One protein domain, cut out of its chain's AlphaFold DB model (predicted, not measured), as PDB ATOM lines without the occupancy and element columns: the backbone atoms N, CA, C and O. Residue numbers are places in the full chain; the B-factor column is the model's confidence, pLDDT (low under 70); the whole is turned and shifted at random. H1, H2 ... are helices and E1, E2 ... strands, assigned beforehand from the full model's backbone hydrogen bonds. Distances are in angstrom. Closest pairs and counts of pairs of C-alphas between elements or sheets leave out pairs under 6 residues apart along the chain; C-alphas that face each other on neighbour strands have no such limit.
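This is residues 166 to 199 and 223 to 395 of the 467 residues of the protein "Hypothetical protein" of Hemiselmis andersenii (UniProt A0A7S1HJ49). Two twisted six-stranded sheets lie face to face as a sandwich, their strands running nearly along each other, at 18 degrees. A small hairpin, E2 and E3, lies off to one side of this body with the short helix H1 after it, and a long unnamed stretch, residues 332 to 352, joins E11 to E12. The printed part has 207 residues, with 95 of them, under half, in two named helices and fourteen named strands, in the order E1 E2 E3 H1 E4 E5 E6 H2 E7 E8 E9 E10 E11 E12 E13 E14; the class is mostly strand. The sheets run E1 E14 E5 E10 E11 E12, E4 E13 E6 E7 E8 E9 and E2 E3, all antiparallel. The whole is compact, with a radius of gyration of the C-alphas of 17.1 A and spans of 56 by 39 by 34 A.

The first sheet holds E1, residues 166 to 169, beginning at C-alpha 166 (186.704, 176.744, 129.252); E14, residues 384 to 394, 29.9 A long and ending at C-alpha 394 (186.260, 167.337, 131.424); E5, residues 244 to 251, 23.4 A; E10, residues 314 to 320, 19.6 A; E11, residues 325 to 331, 20.1 A; and E12, residues 353 to 359, 18.9 A. The second holds E4, residues 232 to 235; E13, residues 371 to 377, 19.4 A; E6, residues 261 to 267, 18.6 A, with C-alpha 261 at (167.724, 187.724, 147.563); E7, residues 286 to 290; E8, residues 294 to 297; and E9, residues 300 to 304. The third holds E2, residues 176 to 180, and E3, residues 190 to 194. H1 is residues 196 to 199 and H2 residues 272 to 276.

In the first sheet E1 and E12 are the edge strands. E14 and E5 are antiparallel at 173 degrees, with N 246 and O 390 at 2.8 A. E5 and E10 have N 245 and O 319 at 2.8 A, and E1 and E14 have N 169 and O 389 at 2.8 A. E10, E11 and E12 form a meander, each strand the antiparallel neighbour of the one before, with N 316 and O 329 at 2.8 A and N 326 and O 358 at 2.9 A. In the second sheet E4 and E9 are the edge strands. E4 and E13 have N 234 and O 375 at 2.7 A, E13 and E6 have N 266 and O 372 at 2.8 A, and E6 and E7 have N 265 and O 287 at 2.9 A. E7, E8 and E9 form a second meander, with N 296 and O 288 at 2.9 A and N 295 and O 303 at 2.8 A. Between the two sheets, the closest C-alphas of E7 and E12 are those of Phe 287 and Ile 358, 7.0 A apart, and those of E6 and E10 are Gly 264 and Met 317, 7.4 A. E13 and E14 are near each other, with 5 pairs of C-alphas within 10 A. H2 is only just on the second sheet, with 5 pairs of C-alphas within 10 A, and only grazes it with residues 272 to 273. The hairpin E2 and E3 has N 177 and O 193 at 2.9 A; E2 and E14 are apart, and so are E3 and E4. H2 has 0 of 1 O i to N i+4 pairs and 0 of 2 O i to N i+3 pairs within hydrogen-bond range; H1 is too short for an O i to N i+4 pair.

The two C-alphas farthest apart, those of Glu 186 and Lys 365, are 56.2 A apart. Residues 200 to 222 are not printed, and C-alphas 199 and 223 are 16.4 A apart across the cut. Of the links printed whole, E11 to E12 and E12 to E13 are long. The mean pLDDT of the printed part is 72.2, and 94 residues are under 70, among them residues 166 to 199, 223 to 237, 269 to 281 and 334 to 346.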
ATOM      1  N   ARG A 166     187.300 175.577 128.622       40.03
ATOM      2  CA  ARG A 166     186.704 176.744 129.252       40.03
ATOM      3  C   ARG A 166     185.646 177.282 128.300       40.03
ATOM      4  O   ARG A 166     185.973 177.895 127.286       40.03
ATOM      5  N   ARG A 167     184.372 177.025 128.594       41.19
ATOM      6  CA  ARG A 167     183.283 177.784 127.970       41.19
ATOM      7  C   ARG A 167     182.990 178.973 128.868       41.19
ATOM      8  O   ARG A 167     182.326 178.812 129.889       41.19
ATOM      9  N   ALA A 168     183.535 180.127 128.497       35.81
ATOM     10  CA  ALA A 168     183.089 181.404 129.026       35.81
ATOM     11  C   ALA A 168     181.781 181.760 128.325       35.81
ATOM     12  O   ALA A 168     181.739 181.965 127.112       35.81
ATOM     13  N   TRP A 169     180.706 181.759 129.095       36.97
ATOM     14  CA  TRP A 169     179.440 182.316 128.678       36.97
ATOM     15  C   TRP A 169     179.473 183.773 129.111       36.97
ATOM     16  O   TRP A 169     179.186 184.103 130.261       36.97
ATOM     17  N   GLU A 170     179.857 184.653 128.190       32.97
ATOM     18  CA  GLU A 170     179.504 186.055 128.357       32.97
ATOM     19  C   GLU A 170     177.988 186.114 128.305       32.97
ATOM     20  O   GLU A 170     177.381 185.742 127.302       32.97
ATOM     21  N   ASN A 171     177.367 186.503 129.410       35.03
ATOM     22  CA  ASN A 171     175.948 186.771 129.439       35.03
ATOM     23  C   ASN A 171     175.726 188.138 128.770       35.03
ATOM     24  O   ASN A 171     176.045 189.157 129.382       35.03
ATOM     25  N   PRO A 172     175.178 188.231 127.541       37.81
ATOM     26  CA  PRO A 172     174.999 189.514 126.860       37.81
ATOM     27  C   PRO A 172     173.772 190.293 127.378       37.81
ATOM     28  O   PRO A 172     173.215 191.136 126.670       37.81
ATOM     29  N   VAL A 173     173.295 189.972 128.578       40.78
ATOM     30  CA  VAL A 173     172.186 190.625 129.275       40.78
ATOM     31  C   VAL A 173     172.654 192.037 129.671       40.78
ATOM     32  O   VAL A 173     173.559 192.182 130.478       40.78
ATOM     33  N   TYR A 174     172.102 193.131 129.136       50.47
ATOM     34  CA  TYR A 174     170.762 193.281 128.564       50.47
ATOM     35  C   TYR A 174     170.629 194.619 127.796       50.47
ATOM     36  O   TYR A 174     171.191 195.616 128.248       50.47
ATOM     37  N   PRO A 175     169.845 194.712 126.697       45.62
ATOM     38  CA  PRO A 175     169.414 195.982 126.126       45.62
ATOM     39  C   PRO A 175     168.173 196.458 126.894       45.62
ATOM     40  O   PRO A 175     167.116 196.620 126.307       45.62
ATOM     41  N   TRP A 176     168.247 196.606 128.215       44.56
ATOM     42  CA  TRP A 176     167.152 197.190 128.994       44.56
ATOM     43  C   TRP A 176     167.662 198.487 129.590       44.56
ATOM     44  O   TRP A 176     168.714 198.519 130.231       44.56
ATOM     45  N   LYS A 177     166.942 199.573 129.334       50.66
ATOM     46  CA  LYS A 177     167.226 200.867 129.935       50.66
ATOM     47  C   LYS A 177     166.308 201.006 131.140       50.66
ATOM     48  O   LYS A 177     165.090 200.969 130.986       50.66
ATOM     49  N   GLY A 178     166.899 201.152 132.323       45.25
ATOM     50  CA  GLY A 178     166.161 201.619 133.488       45.25
ATOM     51  C   GLY A 178     165.718 203.053 133.223       45.25
ATOM     52  O   GLY A 178     166.558 203.930 133.008       45.25
ATOM     53  N   LEU A 179     164.412 203.269 133.161       58.84
ATOM     54  CA  LEU A 179     163.808 204.590 133.150       58.84
ATOM     55  C   LEU A 179     163.142 204.784 134.504       58.84
ATOM     56  O   LEU A 179     162.471 203.880 135.002       58.84
ATOM     57  N   GLU A 180     163.363 205.945 135.109       52.94
ATOM     58  CA  GLU A 180     162.645 206.334 136.320       52.94
ATOM     59  C   GLU A 180     161.143 206.208 136.046       52.94
ATOM     60  O   GLU A 180     160.655 206.689 135.020       52.94
ATOM     61  N   ASP A 181     160.439 205.465 136.902       58.00
ATOM     62  CA  ASP A 181     159.001 205.297 136.762       58.00
ATOM     63  C   ASP A 181     158.323 206.618 137.134       58.00
ATOM     64  O   ASP A 181     158.313 207.031 138.296       58.00
ATOM     65  N   GLU A 182     157.770 207.306 136.135       60.38
ATOM     66  CA  GLU A 182     157.104 208.598 136.328       60.38
ATOM     67  C   GLU A 182     155.896 208.498 137.273       60.38
ATOM     68  O   GLU A 182     155.477 209.511 137.835       60.38
ATOM     69  N   THR A 183     155.339 207.298 137.473       61.12
ATOM     70  CA  THR A 183     154.192 207.099 138.364       61.12
ATOM     71  C   THR A 183     154.569 206.983 139.839       61.12
ATOM     72  O   THR A 183     153.692 207.171 140.681       61.12
ATOM     73  N   ASP A 184     155.848 206.755 140.161       55.53
ATOM     74  CA  ASP A 184     156.289 206.440 141.526       55.53
ATOM     75  C   ASP A 184     157.674 207.036 141.860       55.53
ATOM     76  O   ASP A 184     158.536 206.421 142.493       55.53
ATOM     77  N   PHE A 185     157.893 208.279 141.421       46.84
ATOM     78  CA  PHE A 185     159.165 208.998 141.561       46.84
ATOM     79  C   PHE A 185     159.641 209.128 143.022       46.84
ATOM     80  O   PHE A 185     160.842 209.098 143.290       46.84
ATOM     81  N   GLU A 186     158.721 209.239 143.986       51.38
ATOM     82  CA  GLU A 186     159.064 209.356 145.414       51.38
ATOM     83  C   GLU A 186     159.572 208.035 146.024       51.38
ATOM     84  O   GLU A 186     160.344 208.067 146.983       51.38
ATOM     85  N   ALA A 187     159.190 206.884 145.456       48.75
ATOM     86  CA  ALA A 187     159.612 205.557 145.911       48.75
ATOM     87  C   ALA A 187     160.944 205.096 145.286       48.75
ATOM     88  O   ALA A 187     161.544 204.125 145.754       48.75
ATOM     89  N   GLY A 188     161.441 205.803 144.261       49.81
ATOM     90  CA  GLY A 188     162.668 205.440 143.541       49.81
ATOM     91  C   GLY A 188     162.509 204.199 142.661       49.81
ATOM     92  O   GLY A 188     163.493 203.515 142.367       49.81
ATOM     93  N   THR A 189     161.276 203.886 142.265       39.94
ATOM     94  CA  THR A 189     160.948 202.711 141.460       39.94
ATOM     95  C   THR A 189     161.452 202.901 140.026       39.94
ATOM     96  O   THR A 189     161.272 203.951 139.406       39.94
ATOM     97  N   ILE A 190     162.135 201.888 139.490       41.81
ATOM     98  CA  ILE A 190     162.691 201.903 138.132       41.81
ATOM     99  C   ILE A 190     161.826 201.007 137.247       41.81
ATOM    100  O   ILE A 190     161.668 199.819 137.532       41.81
ATOM    101  N   SER A 191     161.324 201.563 136.146       46.41
ATOM    102  CA  SER A 191     160.688 200.801 135.074       46.41
ATOM    103  C   SER A 191     161.754 200.305 134.090       46.41
ATOM    104  O   SER A 191     162.638 201.048 133.653       46.41
ATOM    105  N   TRP A 192     161.710 199.021 133.745       51.34
ATOM    106  CA  TRP A 192     162.648 198.426 132.795       51.34
ATOM    107  C   TRP A 192     162.024 198.426 131.402       51.34
ATOM    108  O   TRP A 192     161.056 197.709 131.158       51.34
ATOM    109  N   VAL A 193     162.580 199.224 130.483       62.09
ATOM    110  CA  VAL A 193     162.096 199.319 129.096       62.09
ATOM    111  C   VAL A 193     163.121 198.731 128.127       62.09
ATOM    112  O   VAL A 193     164.328 198.949 128.258       62.09
ATOM    113  N   GLU A 194     162.632 197.971 127.151       55.69
ATOM    114  CA  GLU A 194     163.433 197.296 126.127       55.69
ATOM    115  C   GLU A 194     164.083 198.317 125.165       55.69
ATOM    116  O   GLU A 194     163.420 199.183 124.590       55.69
ATOM    117  N   ASN A 195     165.404 198.247 124.989       64.94
ATOM    118  CA  ASN A 195     166.204 199.119 124.127       64.94
ATOM    119  C   ASN A 195     166.248 198.562 122.693       64.94
ATOM    120  O   ASN A 195     167.228 197.955 122.248       64.94
ATOM    121  N   LEU A 196     165.155 198.809 121.972       59.66
ATOM    122  CA  LEU A 196     164.899 198.317 120.613       59.66
ATOM    123  C   LEU A 196     165.907 198.814 119.555       59.66
ATOM    124  O   LEU A 196     166.014 198.215 118.482       59.66
ATOM    125  N   GLU A 197     166.636 199.910 119.795       57.41
ATOM    126  CA  GLU A 197     167.635 200.433 118.845       57.41
ATOM    127  C   GLU A 197     168.912 199.584 118.836       57.41
ATOM    128  O   GLU A 197     169.383 199.187 117.770       57.41
ATOM    129  N   GLN A 198     169.410 199.214 120.020       53.19
ATOM    130  CA  GLN A 198     170.578 198.336 120.180       53.19
ATOM    131  C   GLN A 198     170.306 196.897 119.715       53.19
ATOM    132  O   GLN A 198     171.218 196.176 119.306       53.19
ATOM    133  N   GLU A 199     169.045 196.476 119.772       49.16
ATOM    134  CA  GLU A 199     168.594 195.176 119.283       49.16
ATOM    135  C   GLU A 199     168.623 195.091 117.744       49.16
ATOM    136  O   GLU A 199     169.077 194.090 117.182       49.16
ATOM    137  N   LEU A 223     166.936 184.185 129.947       39.03
ATOM    138  CA  LEU A 223     166.231 184.160 131.234       39.03
ATOM    139  C   LEU A 223     164.711 183.943 131.137       39.03
ATOM    140  O   LEU A 223     164.077 184.690 130.402       39.03
ATOM    141  N   VAL A 224     164.123 183.026 131.926       37.00
ATOM    142  CA  VAL A 224     162.661 182.948 132.173       37.00
ATOM    143  C   VAL A 224     162.352 182.350 133.543       37.00
ATOM    144  O   VAL A 224     162.704 181.201 133.786       37.00
ATOM    145  N   TYR A 225     161.708 183.139 134.410       32.50
ATOM    146  CA  TYR A 225     160.352 182.941 134.956       32.50
ATOM    147  C   TYR A 225     159.958 184.213 135.740       32.50
ATOM    148  O   TYR A 225     160.598 184.574 136.722       32.50
ATOM    149  N   SER A 226     158.892 184.900 135.326       36.72
ATOM    150  CA  SER A 226     158.134 185.756 136.246       36.72
ATOM    151  C   SER A 226     156.987 184.894 136.737       36.72
ATOM    152  O   SER A 226     156.158 184.470 135.927       36.72
ATOM    153  N   THR A 227     156.963 184.575 138.027       34.75
ATOM    154  CA  THR A 227     155.729 184.080 138.634       34.75
ATOM    155  C   THR A 227     154.743 185.254 138.711       34.75
ATOM    156  O   THR A 227     155.127 186.406 138.506       34.75
ATOM    157  N   MET A 228     153.443 184.984 138.858       33.69
ATOM    158  CA  MET A 228     152.406 186.037 138.873       33.69
ATOM    159  C   MET A 228     152.426 186.901 140.146       33.69
ATOM    160  O   MET A 228     151.578 187.775 140.318       33.69
ATOM    161  N   ASP A 229     153.406 186.664 141.009       40.62
ATOM    162  CA  ASP A 229     153.559 187.270 142.318       40.62
ATOM    163  C   ASP A 229     154.783 188.209 142.255       40.62
ATOM    164  O   ASP A 229     155.549 188.154 141.296       40.62
ATOM    165  N   ASN A 230     154.993 189.093 143.238       50.19
ATOM    166  CA  ASN A 230     156.048 190.135 143.246       50.19
ATOM    167  C   ASN A 230     157.510 189.604 143.220       50.19
ATOM    168  O   ASN A 230     158.436 190.300 143.638       50.19
ATOM    169  N   TRP A 231     157.725 188.350 142.827       52.97
ATOM    170  CA  TRP A 231     158.979 187.623 142.901       52.97
ATOM    171  C   TRP A 231     159.521 187.388 141.496       52.97
ATOM    172  O   TRP A 231     158.813 186.967 140.582       52.97
ATOM    173  N   THR A 232     160.814 187.637 141.314       61.81
ATOM    174  CA  THR A 232     161.500 187.344 140.055       61.81
ATOM    175  C   THR A 232     162.486 186.214 140.291       61.81
ATOM    176  O   THR A 232     163.488 186.392 140.984       61.81
ATOM    177  N   THR A 233     162.213 185.048 139.706       60.03
ATOM    178  CA  THR A 233     163.101 183.886 139.781       60.03
ATOM    179  C   THR A 233     163.745 183.640 138.426       60.03
ATOM    180  O   THR A 233     163.092 183.378 137.422       60.03
ATOM    181  N   VAL A 234     165.066 183.664 138.400       65.00
ATOM    182  CA  VAL A 234     165.886 183.415 137.223       65.00
ATOM    183  C   VAL A 234     166.544 182.058 137.372       65.00
ATOM    184  O   VAL A 234     167.198 181.801 138.373       65.00
ATOM    185  N   CYS A 235     166.421 181.203 136.359       59.94
ATOM    186  CA  CYS A 235     167.076 179.901 136.311       59.94
ATOM    187  C   CYS A 235     167.799 179.715 134.972       59.94
ATOM    188  O   CYS A 235     167.300 180.134 133.925       59.94
ATOM    189  N   VAL A 236     168.957 179.053 134.983       67.62
ATOM    190  CA  VAL A 236     169.618 178.610 133.744       67.62
ATOM    191  C   VAL A 236     168.769 177.506 133.097       67.62
ATOM    192  O   VAL A 236     168.288 176.616 133.788       67.62
ATOM    193  N   LYS A 237     168.554 177.554 131.773       62.72
ATOM    194  CA  LYS A 237     167.683 176.596 131.053       62.72
ATOM    195  C   LYS A 237     168.251 175.175 131.021       62.72
ATOM    196  O   LYS A 237     167.501 174.200 131.069       62.72
ATOM    197  N   GLN A 238     169.566 175.062 130.865       74.38
ATOM    198  CA  GLN A 238     170.253 173.782 130.805       74.38
ATOM    199  C   GLN A 238     170.777 173.431 132.192       74.38
ATOM    200  O   GLN A 238     171.419 174.254 132.842       74.38
ATOM    201  N   GLY A 239     170.490 172.207 132.633       79.38
ATOM    202  CA  GLY A 239     171.064 171.692 133.864       79.38
ATOM    203  C   GLY A 239     172.577 171.565 133.729       79.38
ATOM    204  O   GLY A 239     173.103 171.379 132.628       79.38
ATOM    205  N   PHE A 240     173.274 171.657 134.852       84.12
ATOM    206  CA  PHE A 240     174.704 171.422 134.898       84.12
ATOM    207  C   PHE A 240     175.019 170.015 134.402       84.12
ATOM    208  O   PHE A 240     174.448 169.018 134.855       84.12
ATOM    209  N   SER A 241     175.930 169.953 133.438       85.50
ATOM    210  CA  SER A 241     176.537 168.711 132.993       85.50
ATOM    211  C   SER A 241     177.495 168.186 134.074       85.50
ATOM    212  O   SER A 241     177.627 168.729 135.172       85.50
ATOM    213  N   ARG A 242     178.180 167.077 133.797       83.06
ATOM    214  CA  ARG A 242     179.280 166.646 134.664       83.06
ATOM    215  C   ARG A 242     180.465 167.585 134.466       83.06
ATOM    216  O   ARG A 242     181.043 167.597 133.387       83.06
ATOM    217  N   GLY A 243     180.880 168.281 135.515       87.75
ATOM    218  CA  GLY A 243     182.050 169.147 135.477       87.75
ATOM    219  C   GLY A 243     182.206 169.979 136.741       87.75
ATOM    220  O   GLY A 243     181.602 169.690 137.777       87.75
ATOM    221  N   VAL A 244     183.038 171.010 136.631       87.94
ATOM    222  CA  VAL A 244     183.116 172.090 137.612       87.94
ATOM    223  C   VAL A 244     182.564 173.344 136.951       87.94
ATOM    224  O   VAL A 244     183.021 173.751 135.884       87.94
ATOM    225  N   HIS A 245     181.571 173.955 137.576       89.00
ATOM    226  CA  HIS A 245     180.885 175.126 137.051       89.00
ATOM    227  C   HIS A 245     181.097 176.300 137.985       89.00
ATOM    228  O   HIS A 245     181.052 176.143 139.203       89.00
ATOM    229  N   TRP A 246     181.304 177.470 137.403       89.00
ATOM    230  CA  TRP A 246     181.565 178.712 138.103       89.00
ATOM    231  C   TRP A 246     180.611 179.775 137.596       89.00
ATOM    232  O   TRP A 246     180.400 179.890 136.395       89.00
ATOM    233  N   TRP A 247     180.033 180.570 138.479       89.50
ATOM    234  CA  TRP A 247     179.298 181.752 138.050       89.50
ATOM    235  C   TRP A 247     179.324 182.820 139.122       89.50
ATOM    236  O   TRP A 247     179.416 182.519 140.312       89.50
ATOM    237  N   ALA A 248     179.261 184.071 138.690       87.19
ATOM    238  CA  ALA A 248     179.247 185.227 139.559       87.19
ATOM    239  C   ALA A 248     177.978 186.042 139.325       87.19
ATOM    240  O   ALA A 248     177.540 186.259 138.191       87.19
ATOM    241  N   VAL A 249     177.392 186.496 140.426       87.06
ATOM    242  CA  VAL A 249     176.225 187.370 140.424       87.06
ATOM    243  C   VAL A 249     176.579 188.634 141.185       87.06
ATOM    244  O   VAL A 249     176.973 188.584 142.349       87.06
ATOM    245  N   THR A 250     176.443 189.768 140.514       83.75
ATOM    246  CA  THR A 250     176.668 191.096 141.068       83.75
ATOM    247  C   THR A 250     175.340 191.701 141.504       83.75
ATOM    248  O   THR A 250     174.384 191.788 140.729       83.75
ATOM    249  N   LYS A 251     175.299 192.169 142.747       84.31
ATOM    250  CA  LYS A 251     174.203 192.947 143.310       84.31
ATOM    251  C   LYS A 251     174.241 194.362 142.742       84.31
ATOM    252  O   LYS A 251     175.240 195.057 142.901       84.31
ATOM    253  N   LEU A 252     173.183 194.799 142.066       78.31
ATOM    254  CA  LEU A 252     173.127 196.131 141.452       78.31
ATOM    255  C   LEU A 252     172.545 197.173 142.400       78.31
ATOM    256  O   LEU A 252     173.055 198.289 142.473       78.31
ATOM    257  N   VAL A 253     171.493 196.804 143.127       76.88
ATOM    258  CA  VAL A 253     170.778 197.705 144.029       76.88
ATOM    259  C   VAL A 253     170.954 197.211 145.453       76.88
ATOM    260  O   VAL A 253     170.989 196.015 145.719       76.88
ATOM    261  N   ARG A 254     171.118 198.144 146.389       81.25
ATOM    262  CA  ARG A 254     171.195 197.801 147.805       81.25
ATOM    263  C   ARG A 254     169.807 197.388 148.282       81.25
ATOM    264  O   ARG A 254     168.868 198.169 148.148       81.25
ATOM    265  N   SER A 255     169.707 196.226 148.909       79.19
ATOM    266  CA  SER A 255     168.459 195.795 149.529       79.19
ATOM    267  C   SER A 255     168.253 196.523 150.866       79.19
ATOM    268  O   SER A 255     169.212 196.679 151.634       79.19
ATOM    269  N   PRO A 256     167.031 196.998 151.173       71.06
ATOM    270  CA  PRO A 256     166.733 197.631 152.457       71.06
ATOM    271  C   PRO A 256     166.760 196.623 153.618       71.06
ATOM    272  O   PRO A 256     167.078 196.997 154.747       71.06
ATOM    273  N   SER A 257     166.478 195.351 153.333       68.69
ATOM    274  CA  SER A 257     166.609 194.214 154.246       68.69
ATOM    275  C   SER A 257     167.445 193.114 153.589       68.69
ATOM    276  O   SER A 257     167.500 193.014 152.369       68.69
ATOM    277  N   GLY A 258     168.132 192.304 154.391       63.53
ATOM    278  CA  GLY A 258     169.007 191.228 153.920       63.53
ATOM    279  C   GLY A 258     168.308 189.911 153.592       63.53
ATOM    280  O   GLY A 258     168.962 188.887 153.464       63.53
ATOM    281  N   ASP A 259     166.984 189.915 153.484       65.94
ATOM    282  CA  ASP A 259     166.181 188.723 153.207       65.94
ATOM    283  C   ASP A 259     165.472 188.843 151.861       65.94
ATOM    284  O   ASP A 259     164.392 188.295 151.694       65.94
ATOM    285  N   THR A 260     166.002 189.604 150.901       73.38
ATOM    286  CA  THR A 260     165.293 189.843 149.632       73.38
ATOM    287  C   THR A 260     165.838 189.027 148.469       73.38
ATOM    288  O   THR A 260     165.162 188.888 147.456       73.38
ATOM    289  N   GLY A 261     167.010 188.411 148.631       86.44
ATOM    290  CA  GLY A 261     167.724 187.724 147.563       86.44
ATOM    291  C   GLY A 261     168.213 186.336 147.930       86.44
ATOM    292  O   GLY A 261     168.660 186.112 149.055       86.44
ATOM    293  N   ARG A 262     168.186 185.417 146.960       90.88
ATOM    294  CA  ARG A 262     168.762 184.070 147.079       90.88
ATOM    295  C   ARG A 262     169.507 183.676 145.821       90.88
ATOM    296  O   ARG A 262     169.041 183.933 144.714       90.88
ATOM    297  N   LEU A 263     170.642 183.011 145.998       93.19
ATOM    298  CA  LEU A 263     171.523 182.588 144.914       93.19
ATOM    299  C   LEU A 263     171.989 181.161 145.174       93.19
ATOM    300  O   LEU A 263     172.461 180.856 146.268       93.19
ATOM    301  N   GLY A 264     171.896 180.276 144.187       94.62
ATOM    302  CA  GLY A 264     172.361 178.910 144.390       94.62
ATOM    303  C   GLY A 264     172.018 177.961 143.264       94.62
ATOM    304  O   GLY A 264     171.983 178.343 142.093       94.62
ATOM    305  N   VAL A 265     171.788 176.703 143.633       93.69
ATOM    306  CA  VAL A 265     171.402 175.638 142.709       93.69
ATOM    307  C   VAL A 265     170.172 174.898 143.192       93.69
ATOM    308  O   VAL A 265     169.965 174.727 144.389       93.69
ATOM    309  N   MET A 266     169.363 174.422 142.258       91.00
ATOM    310  CA  MET A 266     168.164 173.652 142.558       91.00
ATOM    311  C   MET A 266     168.013 172.451 141.637       91.00
ATOM    312  O   MET A 266     168.559 172.410 140.539       91.00
ATOM    313  N   VAL A 267     167.257 171.463 142.095       85.12
ATOM    314  CA  VAL A 267     166.901 170.263 141.343       85.12
ATOM    315  C   VAL A 267     165.810 170.588 140.328       85.12
ATOM    316  O   VAL A 267     164.927 171.404 140.599       85.12
ATOM    317  N   ARG A 268     165.817 169.903 139.175       73.31
ATOM    318  CA  ARG A 268     164.724 169.994 138.190       73.31
ATOM    319  C   ARG A 268     163.348 169.863 138.858       73.31
ATOM    320  O   ARG A 268     163.132 168.973 139.685       73.31
ATOM    321  N   ASN A 269     162.405 170.710 138.446       69.25
ATOM    322  CA  ASN A 269     161.017 170.748 138.933       69.25
ATOM    323  C   ASN A 269     160.858 171.173 140.405       69.25
ATOM    324  O   ASN A 269     159.871 170.800 141.039       69.25
ATOM    325  N   CYS A 270     161.838 171.866 140.987       69.94
ATOM    326  CA  CYS A 270     161.644 172.551 142.261       69.94
ATOM    327  C   CYS A 270     160.763 173.786 142.022       69.94
ATOM    328  O   CYS A 270     161.149 174.667 141.254       69.94
ATOM    329  N   GLU A 271     159.579 173.839 142.633       68.81
ATOM    330  CA  GLU A 271     158.736 175.034 142.600       68.81
ATOM    331  C   GLU A 271     159.108 175.883 143.811       68.81
ATOM    332  O   GLU A 271     158.566 175.681 144.896       68.81
ATOM    333  N   LEU A 272     160.054 176.809 143.634       66.31
ATOM    334  CA  LEU A 272     160.575 177.650 144.720       66.31
ATOM    335  C   LEU A 272     159.446 178.275 145.558       66.31
ATOM    336  O   LEU A 272     159.516 178.263 146.784       66.31
ATOM    337  N   ASP A 273     158.371 178.717 144.908       62.53
ATOM    338  CA  ASP A 273     157.293 179.470 145.550       62.53
ATOM    339  C   ASP A 273     156.281 178.570 146.282       62.53
ATOM    340  O   ASP A 273     155.824 178.886 147.385       62.53
ATOM    341  N   ALA A 274     155.951 177.410 145.707       56.31
ATOM    342  CA  ALA A 274     154.972 176.482 146.272       56.31
ATOM    343  C   ALA A 274     155.572 175.548 147.338       56.31
ATOM    344  O   ALA A 274     154.843 175.081 148.223       56.31
ATOM    345  N   ASP A 275     156.877 175.274 147.257       52.41
ATOM    346  CA  ASP A 275     157.565 174.312 148.120       52.41
ATOM    347  C   ASP A 275     158.079 174.945 149.430       52.41
ATOM    348  O   ASP A 275     158.135 174.251 150.443       52.41
ATOM    349  N   LEU A 276     158.353 176.258 149.479       56.31
ATOM    350  CA  LEU A 276     158.781 176.964 150.706       56.31
ATOM    351  C   LEU A 276     157.744 176.924 151.829       56.31
ATOM    352  O   LEU A 276     158.072 176.689 152.988       56.31
ATOM    353  N   ASN A 277     156.471 177.105 151.480       56.78
ATOM    354  CA  ASN A 277     155.372 177.032 152.442       56.78
ATOM    355  C   ASN A 277     155.032 175.581 152.838       56.78
ATOM    356  O   ASN A 277     154.237 175.348 153.749       56.78
ATOM    357  N   LYS A 278     155.635 174.586 152.171       54.94
ATOM    358  CA  LYS A 278     155.455 173.152 152.417       54.94
ATOM    359  C   LYS A 278     156.777 172.563 152.920       54.94
ATOM    360  O   LYS A 278     157.401 171.764 152.224       54.94
ATOM    361  N   GLY A 279     157.167 172.953 154.140       57.28
ATOM    362  CA  GLY A 279     158.473 172.751 154.813       57.28
ATOM    363  C   GLY A 279     158.986 171.316 155.038       57.28
ATOM    364  O   GLY A 279     159.499 170.967 156.089       57.28
ATOM    365  N   SER A 280     158.795 170.421 154.077       61.75
ATOM    366  CA  SER A 280     159.499 169.136 153.994       61.75
ATOM    367  C   SER A 280     159.800 168.741 152.550       61.75
ATOM    368  O   SER A 280     160.735 167.982 152.319       61.75
ATOM    369  N   TYR A 281     159.059 169.280 151.574       63.94
ATOM    370  CA  TYR A 281     159.284 169.011 150.151       63.94
ATOM    371  C   TYR A 281     160.471 169.781 149.576       63.94
ATOM    372  O   TYR A 281     161.000 169.380 148.545       63.94
ATOM    373  N   PHE A 282     160.893 170.861 150.230       74.50
ATOM    374  CA  PHE A 282     161.943 171.747 149.735       74.50
ATOM    375  C   PHE A 282     163.360 171.296 150.135       74.50
ATOM    376  O   PHE A 282     164.346 171.616 149.465       74.50
ATOM    377  N   LYS A 283     163.459 170.490 151.198       81.31
ATOM    378  CA  LYS A 283     164.711 169.899 151.665       81.31
ATOM    379  C   LYS A 283     165.315 168.988 150.596       81.31
ATOM    380  O   LYS A 283     164.620 168.186 149.978       81.31
ATOM    381  N   ASP A 284     166.621 169.114 150.395       86.62
ATOM    382  CA  ASP A 284     167.421 168.390 149.403       86.62
ATOM    383  C   ASP A 284     167.062 168.713 147.939       86.62
ATOM    384  O   ASP A 284     167.436 167.974 147.024       86.62
ATOM    385  N   ARG A 285     166.349 169.826 147.699       87.19
ATOM    386  CA  ARG A 285     165.956 170.272 146.351       87.19
ATOM    387  C   ARG A 285     166.483 171.645 145.957       87.19
ATOM    388  O   ARG A 285     166.565 171.910 144.762       87.19
ATOM    389  N   ALA A 286     166.862 172.491 146.909       90.50
ATOM    390  CA  ALA A 286     167.487 173.784 146.652       90.50
ATOM    391  C   ALA A 286     168.633 174.015 147.641       90.50
ATOM    392  O   ALA A 286     168.488 173.762 148.829       90.50
ATOM    393  N   PHE A 287     169.769 174.502 147.156       94.50
ATOM    394  CA  PHE A 287     170.978 174.733 147.938       94.50
ATOM    395  C   PHE A 287     171.479 176.131 147.610       94.50
ATOM    396  O   PHE A 287     171.918 176.375 146.483       94.50
ATOM    397  N   TYR A 288     171.360 177.063 148.548       95.00
ATOM    398  CA  TYR A 288     171.544 178.480 148.249       95.00
ATOM    399  C   TYR A 288     172.130 179.267 149.417       95.00
ATOM    400  O   TYR A 288     172.128 178.813 150.561       95.00
ATOM    401  N   ILE A 289     172.626 180.458 149.095       95.38
ATOM    402  CA  ILE A 289     172.965 181.519 150.038       95.38
ATOM    403  C   ILE A 289     171.912 182.629 149.928       95.38
ATOM    404  O   ILE A 289     171.498 182.975 148.816       95.38
ATOM    405  N   ASP A 290     171.440 183.154 151.056       94.00
ATOM    406  CA  ASP A 290     170.594 184.354 151.088       94.00
ATOM    407  C   ASP A 290     171.423 185.631 151.284       94.00
ATOM    408  O   ASP A 290     172.608 185.576 151.594       94.00
ATOM    409  N   GLU A 291     170.809 186.796 151.111       92.38
ATOM    410  CA  GLU A 291     171.475 188.100 151.248       92.38
ATOM    411  C   GLU A 291     172.072 188.388 152.636       92.38
ATOM    412  O   GLU A 291     173.019 189.177 152.732       92.38
ATOM    413  N   ASN A 292     171.576 187.735 153.692       93.00
ATOM    414  CA  ASN A 292     172.148 187.760 155.039       93.00
ATOM    415  C   ASN A 292     173.450 186.941 155.120       93.00
ATOM    416  O   ASN A 292     174.161 186.989 156.125       93.00
ATOM    417  N   GLY A 293     173.786 186.210 154.058       94.06
ATOM    418  CA  GLY A 293     174.938 185.328 153.963       94.06
ATOM    419  C   GLY A 293     174.664 183.928 154.501       94.06
ATOM    420  O   GLY A 293     175.588 183.124 154.576       94.06
ATOM    421  N   SER A 294     173.435 183.614 154.902       94.81
ATOM    422  CA  SER A 294     173.085 182.314 155.468       94.81
ATOM    423  C   SER A 294     173.010 181.258 154.370       94.81
ATOM    424  O   SER A 294     172.447 181.489 153.301       94.81
ATOM    425  N   LEU A 295     173.579 180.085 154.642       95.00
ATOM    426  CA  LEU A 295     173.552 178.924 153.759       95.00
ATOM    427  C   LEU A 295     172.379 178.012 154.113       95.00
ATOM    428  O   LEU A 295     172.189 177.655 155.279       95.00
ATOM    429  N   TRP A 296     171.643 177.586 153.090       94.19
ATOM    430  CA  TRP A 296     170.397 176.838 153.220       94.19
ATOM    431  C   TRP A 296     170.380 175.594 152.335       94.19
ATOM    432  O   TRP A 296     170.837 175.615 151.191       94.19
ATOM    433  N   ASN A 297     169.791 174.519 152.857       92.94
ATOM    434  CA  ASN A 297     169.322 173.369 152.087       92.94
ATOM    435  C   ASN A 297     167.797 173.315 152.198       92.94
ATOM    436  O   ASN A 297     167.245 172.803 153.172       92.94
ATOM    437  N   GLY A 298     167.123 173.874 151.204       88.19
ATOM    438  CA  GLY A 298     165.700 174.119 151.253       88.19
ATOM    439  C   GLY A 298     165.371 175.103 152.374       88.19
ATOM    440  O   GLY A 298     165.812 176.244 152.358       88.19
ATOM    441  N   ASP A 299     164.611 174.640 153.360       85.69
ATOM    442  CA  ASP A 299     164.237 175.365 154.579       85.69
ATOM    443  C   ASP A 299     165.168 175.069 155.770       85.69
ATOM    444  O   ASP A 299     165.020 175.636 156.853       85.69
ATOM    445  N   CYS A 300     166.144 174.178 155.587       88.75
ATOM    446  CA  CYS A 300     167.091 173.807 156.624       88.75
ATOM    447  C   CYS A 300     168.297 174.751 156.600       88.75
ATOM    448  O   CYS A 300     169.125 174.690 155.687       88.75
ATOM    449  N   PHE A 301     168.422 175.580 157.635       92.75
ATOM    450  CA  PHE A 301     169.620 176.382 157.880       92.75
ATOM    451  C   PHE A 301     170.847 175.483 158.090       92.75
ATOM    452  O   PHE A 301     170.787 174.492 158.823       92.75
ATOM    453  N   ILE A 302     171.966 175.845 157.463       93.38
ATOM    454  CA  ILE A 302     173.232 175.109 157.546       93.38
ATOM    455  C   ILE A 302     174.247 175.897 158.369       93.38
ATOM    456  O   ILE A 302     174.771 175.390 159.360       93.38
ATOM    457  N   SER A 303     174.558 177.123 157.943       95.81
ATOM    458  CA  SER A 303     175.592 177.952 158.566       95.81
ATOM    459  C   SER A 303     175.478 179.414 158.151       95.81
ATOM    460  O   SER A 303     174.943 179.725 157.091       95.81
ATOM    461  N   ASN A 304     176.067 180.305 158.950       95.88
ATOM    462  CA  ASN A 304     176.217 181.715 158.596       95.88
ATOM    463  C   ASN A 304     177.455 181.921 157.716       95.88
ATOM    464  O   ASN A 304     178.521 181.381 158.012       95.88
ATOM    465  N   GLY A 305     177.307 182.730 156.677       93.31
ATOM    466  CA  GLY A 305     178.376 183.242 155.828       93.31
ATOM    467  C   GLY A 305     178.486 184.765 155.931       93.31
ATOM    468  O   GLY A 305     178.225 185.348 156.983       93.31
ATOM    469  N   LEU A 306     178.900 185.409 154.840       93.94
ATOM    470  CA  LEU A 306     179.025 186.863 154.750       93.94
ATOM    471  C   LEU A 306     177.825 187.452 154.003       93.94
ATOM    472  O   LEU A 306     177.517 187.030 152.890       93.94
ATOM    473  N   ALA A 307     177.176 188.447 154.604       93.44
ATOM    474  CA  ALA A 307     176.069 189.162 153.982       93.44
ATOM    475  C   ALA A 307     176.503 189.920 152.714       93.44
ATOM    476  O   ALA A 307     177.614 190.451 152.637       93.44
ATOM    477  N   PHE A 308     175.600 190.017 151.737       91.94
ATOM    478  CA  PHE A 308     175.849 190.664 150.440       91.94
ATOM    479  C   PHE A 308     174.712 191.583 149.973       91.94
ATOM    480  O   PHE A 308     174.577 191.864 148.786       91.94
ATOM    481  N   TRP A 309     173.928 192.128 150.902       89.81
ATOM    482  CA  TRP A 309     172.852 193.089 150.615       89.81
ATOM    483  C   TRP A 309     173.320 194.429 150.006       89.81
ATOM    484  O   TRP A 309     172.497 195.240 149.579       89.81
ATOM    485  N   SER A 310     174.627 194.713 149.999       88.62
ATOM    486  CA  SER A 310     175.186 195.976 149.504       88.62
ATOM    487  C   SER A 310     175.267 195.995 147.977       88.62
ATOM    488  O   SER A 310     175.730 195.036 147.363       88.62
ATOM    489  N   ALA A 311     174.902 197.123 147.362       85.31
ATOM    490  CA  ALA A 311     175.152 197.351 145.939       85.31
ATOM    491  C   ALA A 311     176.649 197.182 145.618       85.31
ATOM    492  O   ALA A 311     177.513 197.647 146.363       85.31
ATOM    493  N   GLY A 312     176.948 196.509 144.509       84.00
ATOM    494  CA  GLY A 312     178.299 196.151 144.087       84.00
ATOM    495  C   GLY A 312     178.868 194.892 144.747       84.00
ATOM    496  O   GLY A 312     179.980 194.495 144.398       84.00
ATOM    497  N   ALA A 313     178.151 194.246 145.674       89.94
ATOM    498  CA  ALA A 313     178.571 192.946 146.184       89.94
ATOM    499  C   ALA A 313     178.544 191.897 145.063       89.94
ATOM    500  O   ALA A 313     177.621 191.868 144.251       89.94
ATOM    501  N   VAL A 314     179.556 191.036 145.019       90.50
ATOM    502  CA  VAL A 314     179.658 189.942 144.051       90.50
ATOM    503  C   VAL A 314     179.644 188.627 144.808       90.50
ATOM    504  O   VAL A 314     180.471 188.406 145.693       90.50
ATOM    505  N   VAL A 315     178.717 187.751 144.439       93.19
ATOM    506  CA  VAL A 315     178.642 186.385 144.950       93.19
ATOM    507  C   VAL A 315     179.134 185.450 143.865       93.19
ATOM    508  O   VAL A 315     178.494 185.314 142.823       93.19
ATOM    509  N   THR A 316     180.269 184.805 144.115       93.62
ATOM    510  CA  THR A 316     180.797 183.766 143.233       93.62
ATOM    511  C   THR A 316     180.418 182.400 143.774       93.62
ATOM    512  O   THR A 316     180.547 182.122 144.967       93.62
ATOM    513  N   MET A 317     179.948 181.539 142.885       95.06
ATOM    514  CA  MET A 317     179.520 180.184 143.181       95.06
ATOM    515  C   MET A 317     180.342 179.201 142.360       95.06
ATOM    516  O   MET A 317     180.592 179.426 141.176       95.06
ATOM    517  N   ARG A 318     180.733 178.098 142.998       94.50
ATOM    518  CA  ARG A 318     181.392 176.957 142.359       94.50
ATOM    519  C   ARG A 318     180.583 175.707 142.636       94.50
ATOM    520  O   ARG A 318     180.488 175.311 143.794       94.50
ATOM    521  N   LEU A 319     180.068 175.061 141.600       94.44
ATOM    522  CA  LEU A 319     179.472 173.734 141.693       94.44
ATOM    523  C   LEU A 319     180.453 172.693 141.161       94.44
ATOM    524  O   LEU A 319     180.789 172.689 139.980       94.44
ATOM    525  N   ASP A 320     180.875 171.782 142.027       92.50
ATOM    526  CA  ASP A 320     181.631 170.597 141.651       92.50
ATOM    527  C   ASP A 320     180.668 169.406 141.538       92.50
ATOM    528  O   ASP A 320     180.249 168.813 142.536       92.50
ATOM    529  N   CYS A 321     180.285 169.055 140.308       89.31
ATOM    530  CA  CYS A 321     179.358 167.953 140.053       89.31
ATOM    531  C   CYS A 321     179.978 166.575 140.352       89.31
ATOM    532  O   CYS A 321     179.245 165.584 140.412       89.31
ATOM    533  N   PHE A 322     181.302 166.473 140.540       85.81
ATOM    534  CA  PHE A 322     181.952 165.211 140.914       85.81
ATOM    535  C   PHE A 322     181.809 164.935 142.401       85.81
ATOM    536  O   PHE A 322     181.464 163.819 142.782       85.81
ATOM    537  N   THR A 323     182.066 165.942 143.235       87.69
ATOM    538  CA  THR A 323     181.917 165.818 144.690       87.69
ATOM    539  C   THR A 323     180.481 166.059 145.150       87.69
ATOM    540  O   THR A 323     180.134 165.676 146.267       87.69
ATOM    541  N   GLY A 324     179.648 166.663 144.295       91.12
ATOM    542  CA  GLY A 324     178.315 167.119 144.660       91.12
ATOM    543  C   GLY A 324     178.403 168.237 145.688       91.12
ATOM    544  O   GLY A 324     177.723 168.182 146.700       91.12
ATOM    545  N   GLU A 325     179.287 169.208 145.493       94.88
ATOM    546  CA  GLU A 325     179.509 170.288 146.453       94.88
ATOM    547  C   GLU A 325     179.361 171.640 145.767       94.88
ATOM    548  O   GLU A 325     180.012 171.901 144.754       94.88
ATOM    549  N   ILE A 326     178.520 172.506 146.333       96.12
ATOM    550  CA  ILE A 326     178.459 173.916 145.958       96.12
ATOM    551  C   ILE A 326     179.183 174.757 147.003       96.12
ATOM    552  O   ILE A 326     178.969 174.591 148.200       96.12
ATOM    553  N   THR A 327     180.061 175.650 146.562       96.38
ATOM    554  CA  THR A 327     180.812 176.572 147.421       96.38
ATOM    555  C   THR A 327     180.484 178.011 147.054       96.38
ATOM    556  O   THR A 327     180.290 178.315 145.876       96.38
ATOM    557  N   PHE A 328     180.436 178.879 148.064       96.44
ATOM    558  CA  PHE A 328     180.081 180.287 147.927       96.44
ATOM    559  C   PHE A 328     181.216 181.181 148.426       96.44
ATOM    560  O   PHE A 328     181.772 180.959 149.509       96.44
ATOM    561  N   TRP A 329     181.503 182.230 147.664       96.00
ATOM    562  CA  TRP A 329     182.387 183.326 148.041       96.00
ATOM    563  C   TRP A 329     181.659 184.644 147.853       96.00
ATOM    564  O   TRP A 329     180.917 184.819 146.885       96.00
ATOM    565  N   VAL A 330     181.887 185.569 148.775       94.62
ATOM    566  CA  VAL A 330     181.304 186.905 148.732       94.62
ATOM    567  C   VAL A 330     182.428 187.927 148.759       94.62
ATOM    568  O   VAL A 330     183.285 187.923 149.648       94.62
ATOM    569  N   SER A 331     182.396 188.829 147.786       92.62
ATOM    570  CA  SER A 331     183.241 190.011 147.728       92.62
ATOM    571  C   SER A 331     182.361 191.245 147.869       92.62
ATOM    572  O   SER A 331     181.535 191.546 147.009       92.62
ATOM    573  N   THR A 332     182.507 191.965 148.978       89.50
ATOM    574  CA  THR A 332     181.881 193.274 149.143       89.50
ATOM    575  C   THR A 332     182.756 194.282 148.413       89.50
ATOM    576  O   THR A 332     183.824 194.641 148.912       89.50
ATOM    577  N   GLY A 333     182.356 194.694 147.208       75.75
ATOM    578  CA  GLY A 333     183.100 195.701 146.462       75.75
ATOM    579  C   GLY A 333     183.320 196.944 147.325       75.75
ATOM    580  O   GLY A 333     182.372 197.472 147.910       75.75
ATOM    581  N   ASN A 334     184.564 197.425 147.412       66.19
ATOM    582  CA  ASN A 334     184.801 198.781 147.891       66.19
ATOM    583  C   ASN A 334     184.033 199.704 146.944       66.19
ATOM    584  O   ASN A 334     184.256 199.676 145.737       66.19
ATOM    585  N   SER A 335     183.099 200.473 147.492       50.38
ATOM    586  CA  SER A 335     182.047 201.244 146.820       50.38
ATOM    587  C   SER A 335     182.534 202.400 145.923       50.38
ATOM    588  O   SER A 335     181.847 203.406 145.774       50.38
ATOM    589  N   GLY A 336     183.721 202.297 145.327       49.03
ATOM    590  CA  GLY A 336     184.350 203.326 144.511       49.03
ATOM    591  C   GLY A 336     184.746 202.809 143.134       49.03
ATOM    592  O   GLY A 336     185.889 202.428 142.934       49.03
ATOM    593  N   GLY A 337     183.807 202.869 142.188       46.53
ATOM    594  CA  GLY A 337     184.103 203.099 140.771       46.53
ATOM    595  C   GLY A 337     184.733 201.944 139.990       46.53
ATOM    596  O   GLY A 337     185.945 201.776 139.959       46.53
ATOM    597  N   GLY A 338     183.906 201.235 139.231       46.88
ATOM    598  CA  GLY A 338     184.379 200.363 138.163       46.88
ATOM    599  C   GLY A 338     183.210 199.763 137.407       46.88
ATOM    600  O   GLY A 338     182.771 198.661 137.719       46.88
ATOM    601  N   GLN A 339     182.661 200.516 136.453       48.53
ATOM    602  CA  GLN A 339     181.671 199.996 135.518       48.53
ATOM    603  C   GLN A 339     182.281 198.843 134.707       48.53
ATOM    604  O   GLN A 339     183.218 199.051 133.949       48.53
ATOM    605  N   GLY A 340     181.714 197.648 134.862       49.31
ATOM    606  CA  GLY A 340     181.282 196.811 133.738       49.31
ATOM    607  C   GLY A 340     182.312 196.254 132.755       49.31
ATOM    608  O   GLY A 340     181.884 195.741 131.725       49.31
ATOM    609  N   GLU A 341     183.616 196.314 133.011       52.88
ATOM    610  CA  GLU A 341     184.562 195.570 132.175       52.88
ATOM    611  C   GLU A 341     184.564 194.091 132.571       52.88
ATOM    612  O   GLU A 341     184.757 193.748 133.740       52.88
ATOM    613  N   SER A 342     184.300 193.235 131.576       49.69
ATOM    614  CA  SER A 342     184.390 191.771 131.632       49.69
ATOM    615  C   SER A 342     185.720 191.377 132.273       49.69
ATOM    616  O   SER A 342     186.780 191.463 131.651       49.69
ATOM    617  N   ARG A 343     185.684 191.041 133.564       56.12
ATOM    618  CA  ARG A 343     186.856 190.560 134.291       56.12
ATOM    619  C   ARG A 343     186.962 189.063 134.065       56.12
ATOM    620  O   ARG A 343     185.984 188.339 134.231       56.12
ATOM    621  N   GLU A 344     188.163 188.617 133.707       60.03
ATOM    622  CA  GLU A 344     188.528 187.203 133.770       60.03
ATOM    623  C   GLU A 344     188.172 186.623 135.151       60.03
ATOM    624  O   GLU A 344     188.100 187.366 136.135       60.03
ATOM    625  N   VAL A 345     187.935 185.302 135.223       57.75
ATOM    626  CA  VAL A 345     187.645 184.611 136.491       57.75
ATOM    627  C   VAL A 345     188.662 185.043 137.533       57.75
ATOM    628  O   VAL A 345     189.856 184.830 137.306       57.75
ATOM    629  N   PRO A 346     188.205 185.613 138.661       66.94
ATOM    630  CA  PRO A 346     189.106 185.931 139.743       66.94
ATOM    631  C   PRO A 346     189.790 184.635 140.171       66.94
ATOM    632  O   PRO A 346     189.128 183.610 140.364       66.94
ATOM    633  N   SER A 347     191.112 184.666 140.309       77.19
ATOM    634  CA  SER A 347     191.838 183.579 140.968       77.19
ATOM    635  C   SER A 347     191.214 183.298 142.343       77.19
ATOM    636  O   SER A 347     190.543 184.159 142.909       77.19
ATOM    637  N   GLU A 348     191.402 182.102 142.912       74.44
ATOM    638  CA  GLU A 348     190.754 181.749 144.191       74.44
ATOM    639  C   GLU A 348     191.072 182.754 145.319       74.44
ATOM    640  O   GLU A 348     190.250 182.984 146.204       74.44
ATOM    641  N   GLU A 349     192.227 183.420 145.229       75.62
ATOM    642  CA  GLU A 349     192.676 184.499 146.116       75.62
ATOM    643  C   GLU A 349     191.890 185.816 145.932       75.62
ATOM    644  O   GLU A 349     191.780 186.615 146.862       75.62
ATOM    645  N   GLU A 350     191.299 186.036 144.758       81.31
ATOM    646  CA  GLU A 350     190.530 187.227 144.376       81.31
ATOM    647  C   GLU A 350     189.008 187.042 144.517       81.31
ATOM    648  O   GLU A 350     188.255 188.013 144.410       81.31
ATOM    649  N   LEU A 351     188.532 185.819 144.790       81.88
ATOM    650  CA  LEU A 351     187.102 185.493 144.922       81.88
ATOM    651  C   LEU A 351     186.416 186.148 146.136       81.88
ATOM    652  O   LEU A 351     185.189 186.115 146.249       81.88
ATOM    653  N   GLY A 352     187.185 186.757 147.038       87.81
ATOM    654  CA  GLY A 352     186.690 187.362 148.270       87.81
ATOM    655  C   GLY A 352     186.647 186.370 149.431       87.81
ATOM    656  O   GLY A 352     187.424 185.417 149.502       87.81
ATOM    657  N   THR A 353     185.748 186.602 150.386       91.81
ATOM    658  CA  THR A 353     185.655 185.770 151.592       91.81
ATOM    659  C   THR A 353     184.834 184.519 151.304       91.81
ATOM    660  O   THR A 353     183.654 184.602 150.951       91.81
ATOM    661  N   ARG A 354     185.438 183.341 151.494       94.88
ATOM    662  CA  ARG A 354     184.724 182.061 151.413       94.88
ATOM    663  C   ARG A 354     183.682 181.983 152.530       94.88
ATOM    664  O   ARG A 354     184.034 181.993 153.705       94.88
ATOM    665  N   CYS A 355     182.412 181.881 152.154       93.56
ATOM    666  CA  CYS A 355     181.282 181.859 153.089       93.56
ATOM    667  C   CYS A 355     180.968 180.450 153.595       93.56
ATOM    668  O   CYS A 355     180.520 180.281 154.723       93.56
ATOM    669  N   GLY A 356     181.221 179.436 152.769       94.69
ATOM    670  CA  GLY A 356     181.031 178.036 153.129       94.69
ATOM    671  C   GLY A 356     180.728 177.171 151.914       94.69
ATOM    672  O   GLY A 356     180.779 177.635 150.771       94.69
ATOM    673  N   SER A 357     180.447 175.898 152.167       95.69
ATOM    674  CA  SER A 357     180.038 174.950 151.139       95.69
ATOM    675  C   SER A 357     178.911 174.043 151.614       95.69
ATOM    676  O   SER A 357     178.759 173.769 152.805       95.69
ATOM    677  N   ILE A 358     178.101 173.593 150.661       95.75
ATOM    678  CA  ILE A 358     176.952 172.725 150.879       95.75
ATOM    679  C   ILE A 358     177.162 171.455 150.065       95.75
ATOM    680  O   ILE A 358     177.347 171.503 148.846       95.75
ATOM    681  N   ARG A 359     177.119 170.304 150.740       94.81
ATOM    682  CA  ARG A 359     177.137 169.002 150.073       94.81
ATOM    683  C   ARG A 359     175.725 168.644 149.620       94.81
ATOM    684  O   ARG A 359     174.817 168.505 150.433       94.81
ATOM    685  N   ILE A 360     175.582 168.452 148.322       92.88
ATOM    686  CA  ILE A 360     174.378 168.010 147.639       92.88
ATOM    687  C   ILE A 360     174.338 166.478 147.709       92.88
ATOM    688  O   ILE A 360     175.260 165.818 147.214       92.88
ATOM    689  N   PRO A 361     173.304 165.881 148.322       87.88
ATOM    690  CA  PRO A 361     173.180 164.435 148.399       87.88
ATOM    691  C   PRO A 361     173.058 163.839 146.992       87.88
ATOM    692  O   PRO A 361     172.055 164.013 146.298       87.88
ATOM    693  N   GLN A 362     174.089 163.110 146.566       81.81
ATOM    694  CA  GLN A 362     174.024 162.304 145.353       81.81
ATOM    695  C   GLN A 362     173.302 160.993 145.671       81.81
ATOM    696  O   GLN A 362     173.652 160.299 146.624       81.81
ATOM    697  N   LYS A 363     172.282 160.637 144.885       77.62
ATOM    698  CA  LYS A 363     171.618 159.337 145.033       77.62
ATOM    699  C   LYS A 363     172.569 158.228 144.579       77.62
ATOM    700  O   LYS A 363     173.062 158.258 143.456       77.62
ATOM    701  N   ASP A 364     172.731 157.194 145.403       69.50
ATOM    702  CA  ASP A 364     173.601 156.033 145.136       69.50
ATOM    703  C   ASP A 364     173.239 155.231 143.864       69.50
ATOM    704  O   ASP A 364     173.971 154.329 143.456       69.50
ATOM    705  N   LYS A 365     172.096 155.519 143.226       55.97
ATOM    706  CA  LYS A 365     171.470 154.679 142.192       55.97
ATOM    707  C   LYS A 365     171.489 155.265 140.779       55.97
ATOM    708  O   LYS A 365     170.525 155.096 140.045       55.97
ATOM    709  N   GLY A 366     172.572 155.924 140.373       61.75
ATOM    710  CA  GLY A 366     172.816 156.273 138.963       61.75
ATOM    711  C   GLY A 366     171.918 157.364 138.361       61.75
ATOM    712  O   GLY A 366     172.301 157.944 137.348       61.75
ATOM    713  N   ASP A 367     170.799 157.702 139.002       72.31
ATOM    714  CA  ASP A 367     169.986 158.868 138.670       72.31
ATOM    715  C   ASP A 367     170.729 160.125 139.117       72.31
ATOM    716  O   ASP A 367     170.635 160.565 140.269       72.31
ATOM    717  N   GLN A 368     171.523 160.686 138.205       70.88
ATOM    718  CA  GLN A 368     172.101 162.002 138.417       70.88
ATOM    719  C   GLN A 368     170.967 163.013 138.496       70.88
ATOM    720  O   GLN A 368     170.182 163.178 137.565       70.88
ATOM    721  N   VAL A 369     170.878 163.666 139.646       82.75
ATOM    722  CA  VAL A 369     169.946 164.758 139.853       82.75
ATOM    723  C   VAL A 369     170.438 165.931 139.015       82.75
ATOM    724  O   VAL A 369     171.536 166.433 139.243       82.75
ATOM    725  N   GLU A 370     169.654 166.336 138.020       85.06
ATOM    726  CA  GLU A 370     169.967 167.529 137.238       85.06
ATOM    727  C   GLU A 370     169.807 168.769 138.118       85.06
ATOM    728  O   GLU A 370     168.729 169.018 138.674       85.06
ATOM    729  N   LEU A 371     170.898 169.523 138.241       89.31
ATOM    730  CA  LEU A 371     170.982 170.754 139.017       89.31
ATOM    731  C   LEU A 371     170.961 171.959 138.084       89.31
ATOM    732  O   LEU A 371     171.523 171.906 136.995       89.31
ATOM    733  N   PHE A 372     170.371 173.058 138.530       87.81
ATOM    734  CA  PHE A 372     170.231 174.289 137.762       87.81
ATOM    735  C   PHE A 372     170.625 175.472 138.634       87.81
ATOM    736  O   PHE A 372     170.177 175.555 139.776       87.81
ATOM    737  N   ALA A 373     171.444 176.382 138.110       89.31
ATOM    738  CA  ALA A 373     171.719 177.642 138.792       89.31
ATOM    739  C   ALA A 373     170.464 178.504 138.812       89.31
ATOM    740  O   ALA A 373     169.759 178.592 137.801       89.31
ATOM    741  N   PHE A 374     170.227 179.167 139.942       86.94
ATOM    742  CA  PHE A 374     169.137 180.112 140.079       86.94
ATOM    743  C   PHE A 374     169.521 181.355 140.885       86.94
ATOM    744  O   PHE A 374     170.441 181.339 141.708       86.94
ATOM    745  N   VAL A 375     168.776 182.425 140.625       85.75
ATOM    746  CA  VAL A 375     168.779 183.699 141.343       85.75
ATOM    747  C   VAL A 375     167.326 184.065 141.604       85.75
ATOM    748  O   VAL A 375     166.538 184.096 140.669       85.75
ATOM    749  N   GLN A 376     166.958 184.328 142.850       84.69
ATOM    750  CA  GLN A 376     165.597 184.704 143.222       84.69
ATOM    751  C   GLN A 376     165.610 186.052 143.941       84.69
ATOM    752  O   GLN A 376     166.346 186.228 144.910       84.69
ATOM    753  N   ASP A 377     164.777 186.974 143.466       80.69
ATOM    754  CA  ASP A 377     164.459 188.259 144.088       80.69
ATOM    755  C   ASP A 377     163.034 188.188 144.653       80.69
ATOM    756  O   ASP A 377     162.077 188.055 143.892       80.69
ATOM    757  N   MET A 378     162.886 188.227 145.978       70.69
ATOM    758  CA  MET A 378     161.615 188.001 146.679       70.69
ATOM    759  C   MET A 378     160.761 189.254 146.869       70.69
ATOM    760  O   MET A 378     159.615 189.137 147.284       70.69
ATOM    761  N   TYR A 379     161.280 190.455 146.627       65.38
ATOM    762  CA  TYR A 379     160.483 191.675 146.838       65.38
ATOM    763  C   TYR A 379     160.504 192.634 145.652       65.38
ATOM    764  O   TYR A 379     159.870 193.684 145.720       65.38
ATOM    765  N   GLY A 380     161.177 192.257 144.562       57.56
ATOM    766  CA  GLY A 380     161.391 193.130 143.419       57.56
ATOM    767  C   GLY A 380     162.298 194.314 143.774       57.56
ATOM    768  O   GLY A 380     162.374 194.777 144.910       57.56
ATOM    769  N   GLY A 381     163.042 194.813 142.791       58.41
ATOM    770  CA  GLY A 381     163.850 196.027 142.956       58.41
ATOM    771  C   GLY A 381     165.207 195.827 143.630       58.41
ATOM    772  O   GLY A 381     165.984 196.775 143.714       58.41
ATOM    773  N   SER A 382     165.556 194.605 144.037       58.72
ATOM    774  CA  SER A 382     166.863 194.344 144.630       58.72
ATOM    775  C   SER A 382     167.964 194.221 143.560       58.72
ATOM    776  O   SER A 382     169.137 194.395 143.876       58.72
ATOM    777  N   GLY A 383     167.592 194.015 142.289       64.56
ATOM    778  CA  GLY A 383     168.420 194.249 141.099       64.56
ATOM    779  C   GLY A 383     169.679 193.378 141.015       64.56
ATOM    780  O   GLY A 383     170.653 193.583 141.740       64.56
ATOM    781  N   TRP A 384     169.717 192.448 140.064       69.94
ATOM    782  CA  TRP A 384     170.830 191.508 139.902       69.94
ATOM    783  C   TRP A 384     171.414 191.586 138.498       69.94
ATOM    784  O   TRP A 384     170.679 191.696 137.519       69.94
ATOM    785  N   SER A 385     172.734 191.467 138.398       67.50
ATOM    786  CA  SER A 385     173.427 191.221 137.136       67.50
ATOM    787  C   SER A 385     174.221 189.932 137.251       67.50
ATOM    788  O   SER A 385     175.089 189.804 138.111       67.50
ATOM    789  N   VAL A 386     173.931 188.961 136.388       63.53
ATOM    790  CA  VAL A 386     174.780 187.774 136.247       63.53
ATOM    791  C   VAL A 386     175.935 188.178 135.345       63.53
ATOM    792  O   VAL A 386     175.771 188.253 134.127       63.53
ATOM    793  N   SER A 387     177.066 188.501 135.966       58.75
ATOM    794  CA  SER A 387     178.229 189.083 135.301       58.75
ATOM    795  C   SER A 387     179.095 188.037 134.616       58.75
ATOM    796  O   SER A 387     179.755 188.355 133.631       58.75
ATOM    797  N   HIS A 388     179.083 186.794 135.107       64.50
ATOM    798  CA  HIS A 388     180.001 185.770 134.625       64.50
ATOM    799  C   HIS A 388     179.444 184.361 134.790       64.50
ATOM    800  O   HIS A 388     178.956 184.020 135.867       64.50
ATOM    801  N   PHE A 389     179.544 183.523 133.760       70.19
ATOM    802  CA  PHE A 389     179.224 182.100 133.857       70.19
ATOM    803  C   PHE A 389     180.254 181.287 133.077       70.19
ATOM    804  O   PHE A 389     180.447 181.451 131.876       70.19
ATOM    805  N   GLU A 390     180.920 180.379 133.766       70.44
ATOM    806  CA  GLU A 390     181.959 179.525 133.229       70.44
ATOM    807  C   GLU A 390     181.710 178.066 133.556       70.44
ATOM    808  O   GLU A 390     181.187 177.683 134.601       70.44
ATOM    809  N   THR A 391     182.078 177.212 132.617       74.06
ATOM    810  CA  THR A 391     181.968 175.772 132.789       74.06
ATOM    811  C   THR A 391     183.261 175.126 132.340       74.06
ATOM    812  O   THR A 391     183.679 175.285 131.193       74.06
ATOM    813  N   GLU A 392     183.873 174.398 133.269       73.69
ATOM    814  CA  GLU A 392     184.975 173.484 133.022       73.69
ATOM    815  C   GLU A 392     184.405 172.065 132.939       73.69
ATOM    816  O   GLU A 392     184.224 171.360 133.938       73.69
ATOM    817  N   GLU A 393     184.105 171.641 131.716       69.75
ATOM    818  CA  GLU A 393     183.757 170.252 131.437       69.75
ATOM    819  C   GLU A 393     185.045 169.446 131.196       69.75
ATOM    820  O   GLU A 393     185.910 169.882 130.426       69.75
ATOM    821  N   PRO A 394     185.215 168.267 131.825       59.97
ATOM    822  CA  PRO A 394     186.260 167.337 131.424       59.97
ATOM    823  C   PRO A 394     186.032 166.944 129.961       59.97
ATOM    824  O   PRO A 394     185.023 166.320 129.629       59.97
ATOM    825  N   GLU A 395     187.007 167.268 129.115       56.16
ATOM    826  CA  GLU A 395     186.993 167.009 127.673       56.16
ATOM    827  C   GLU A 395     186.569 165.573 127.330       56.16
ATOM    828  O   GLU A 395     185.858 165.317 126.362       56.16
TER     829      GLU A 395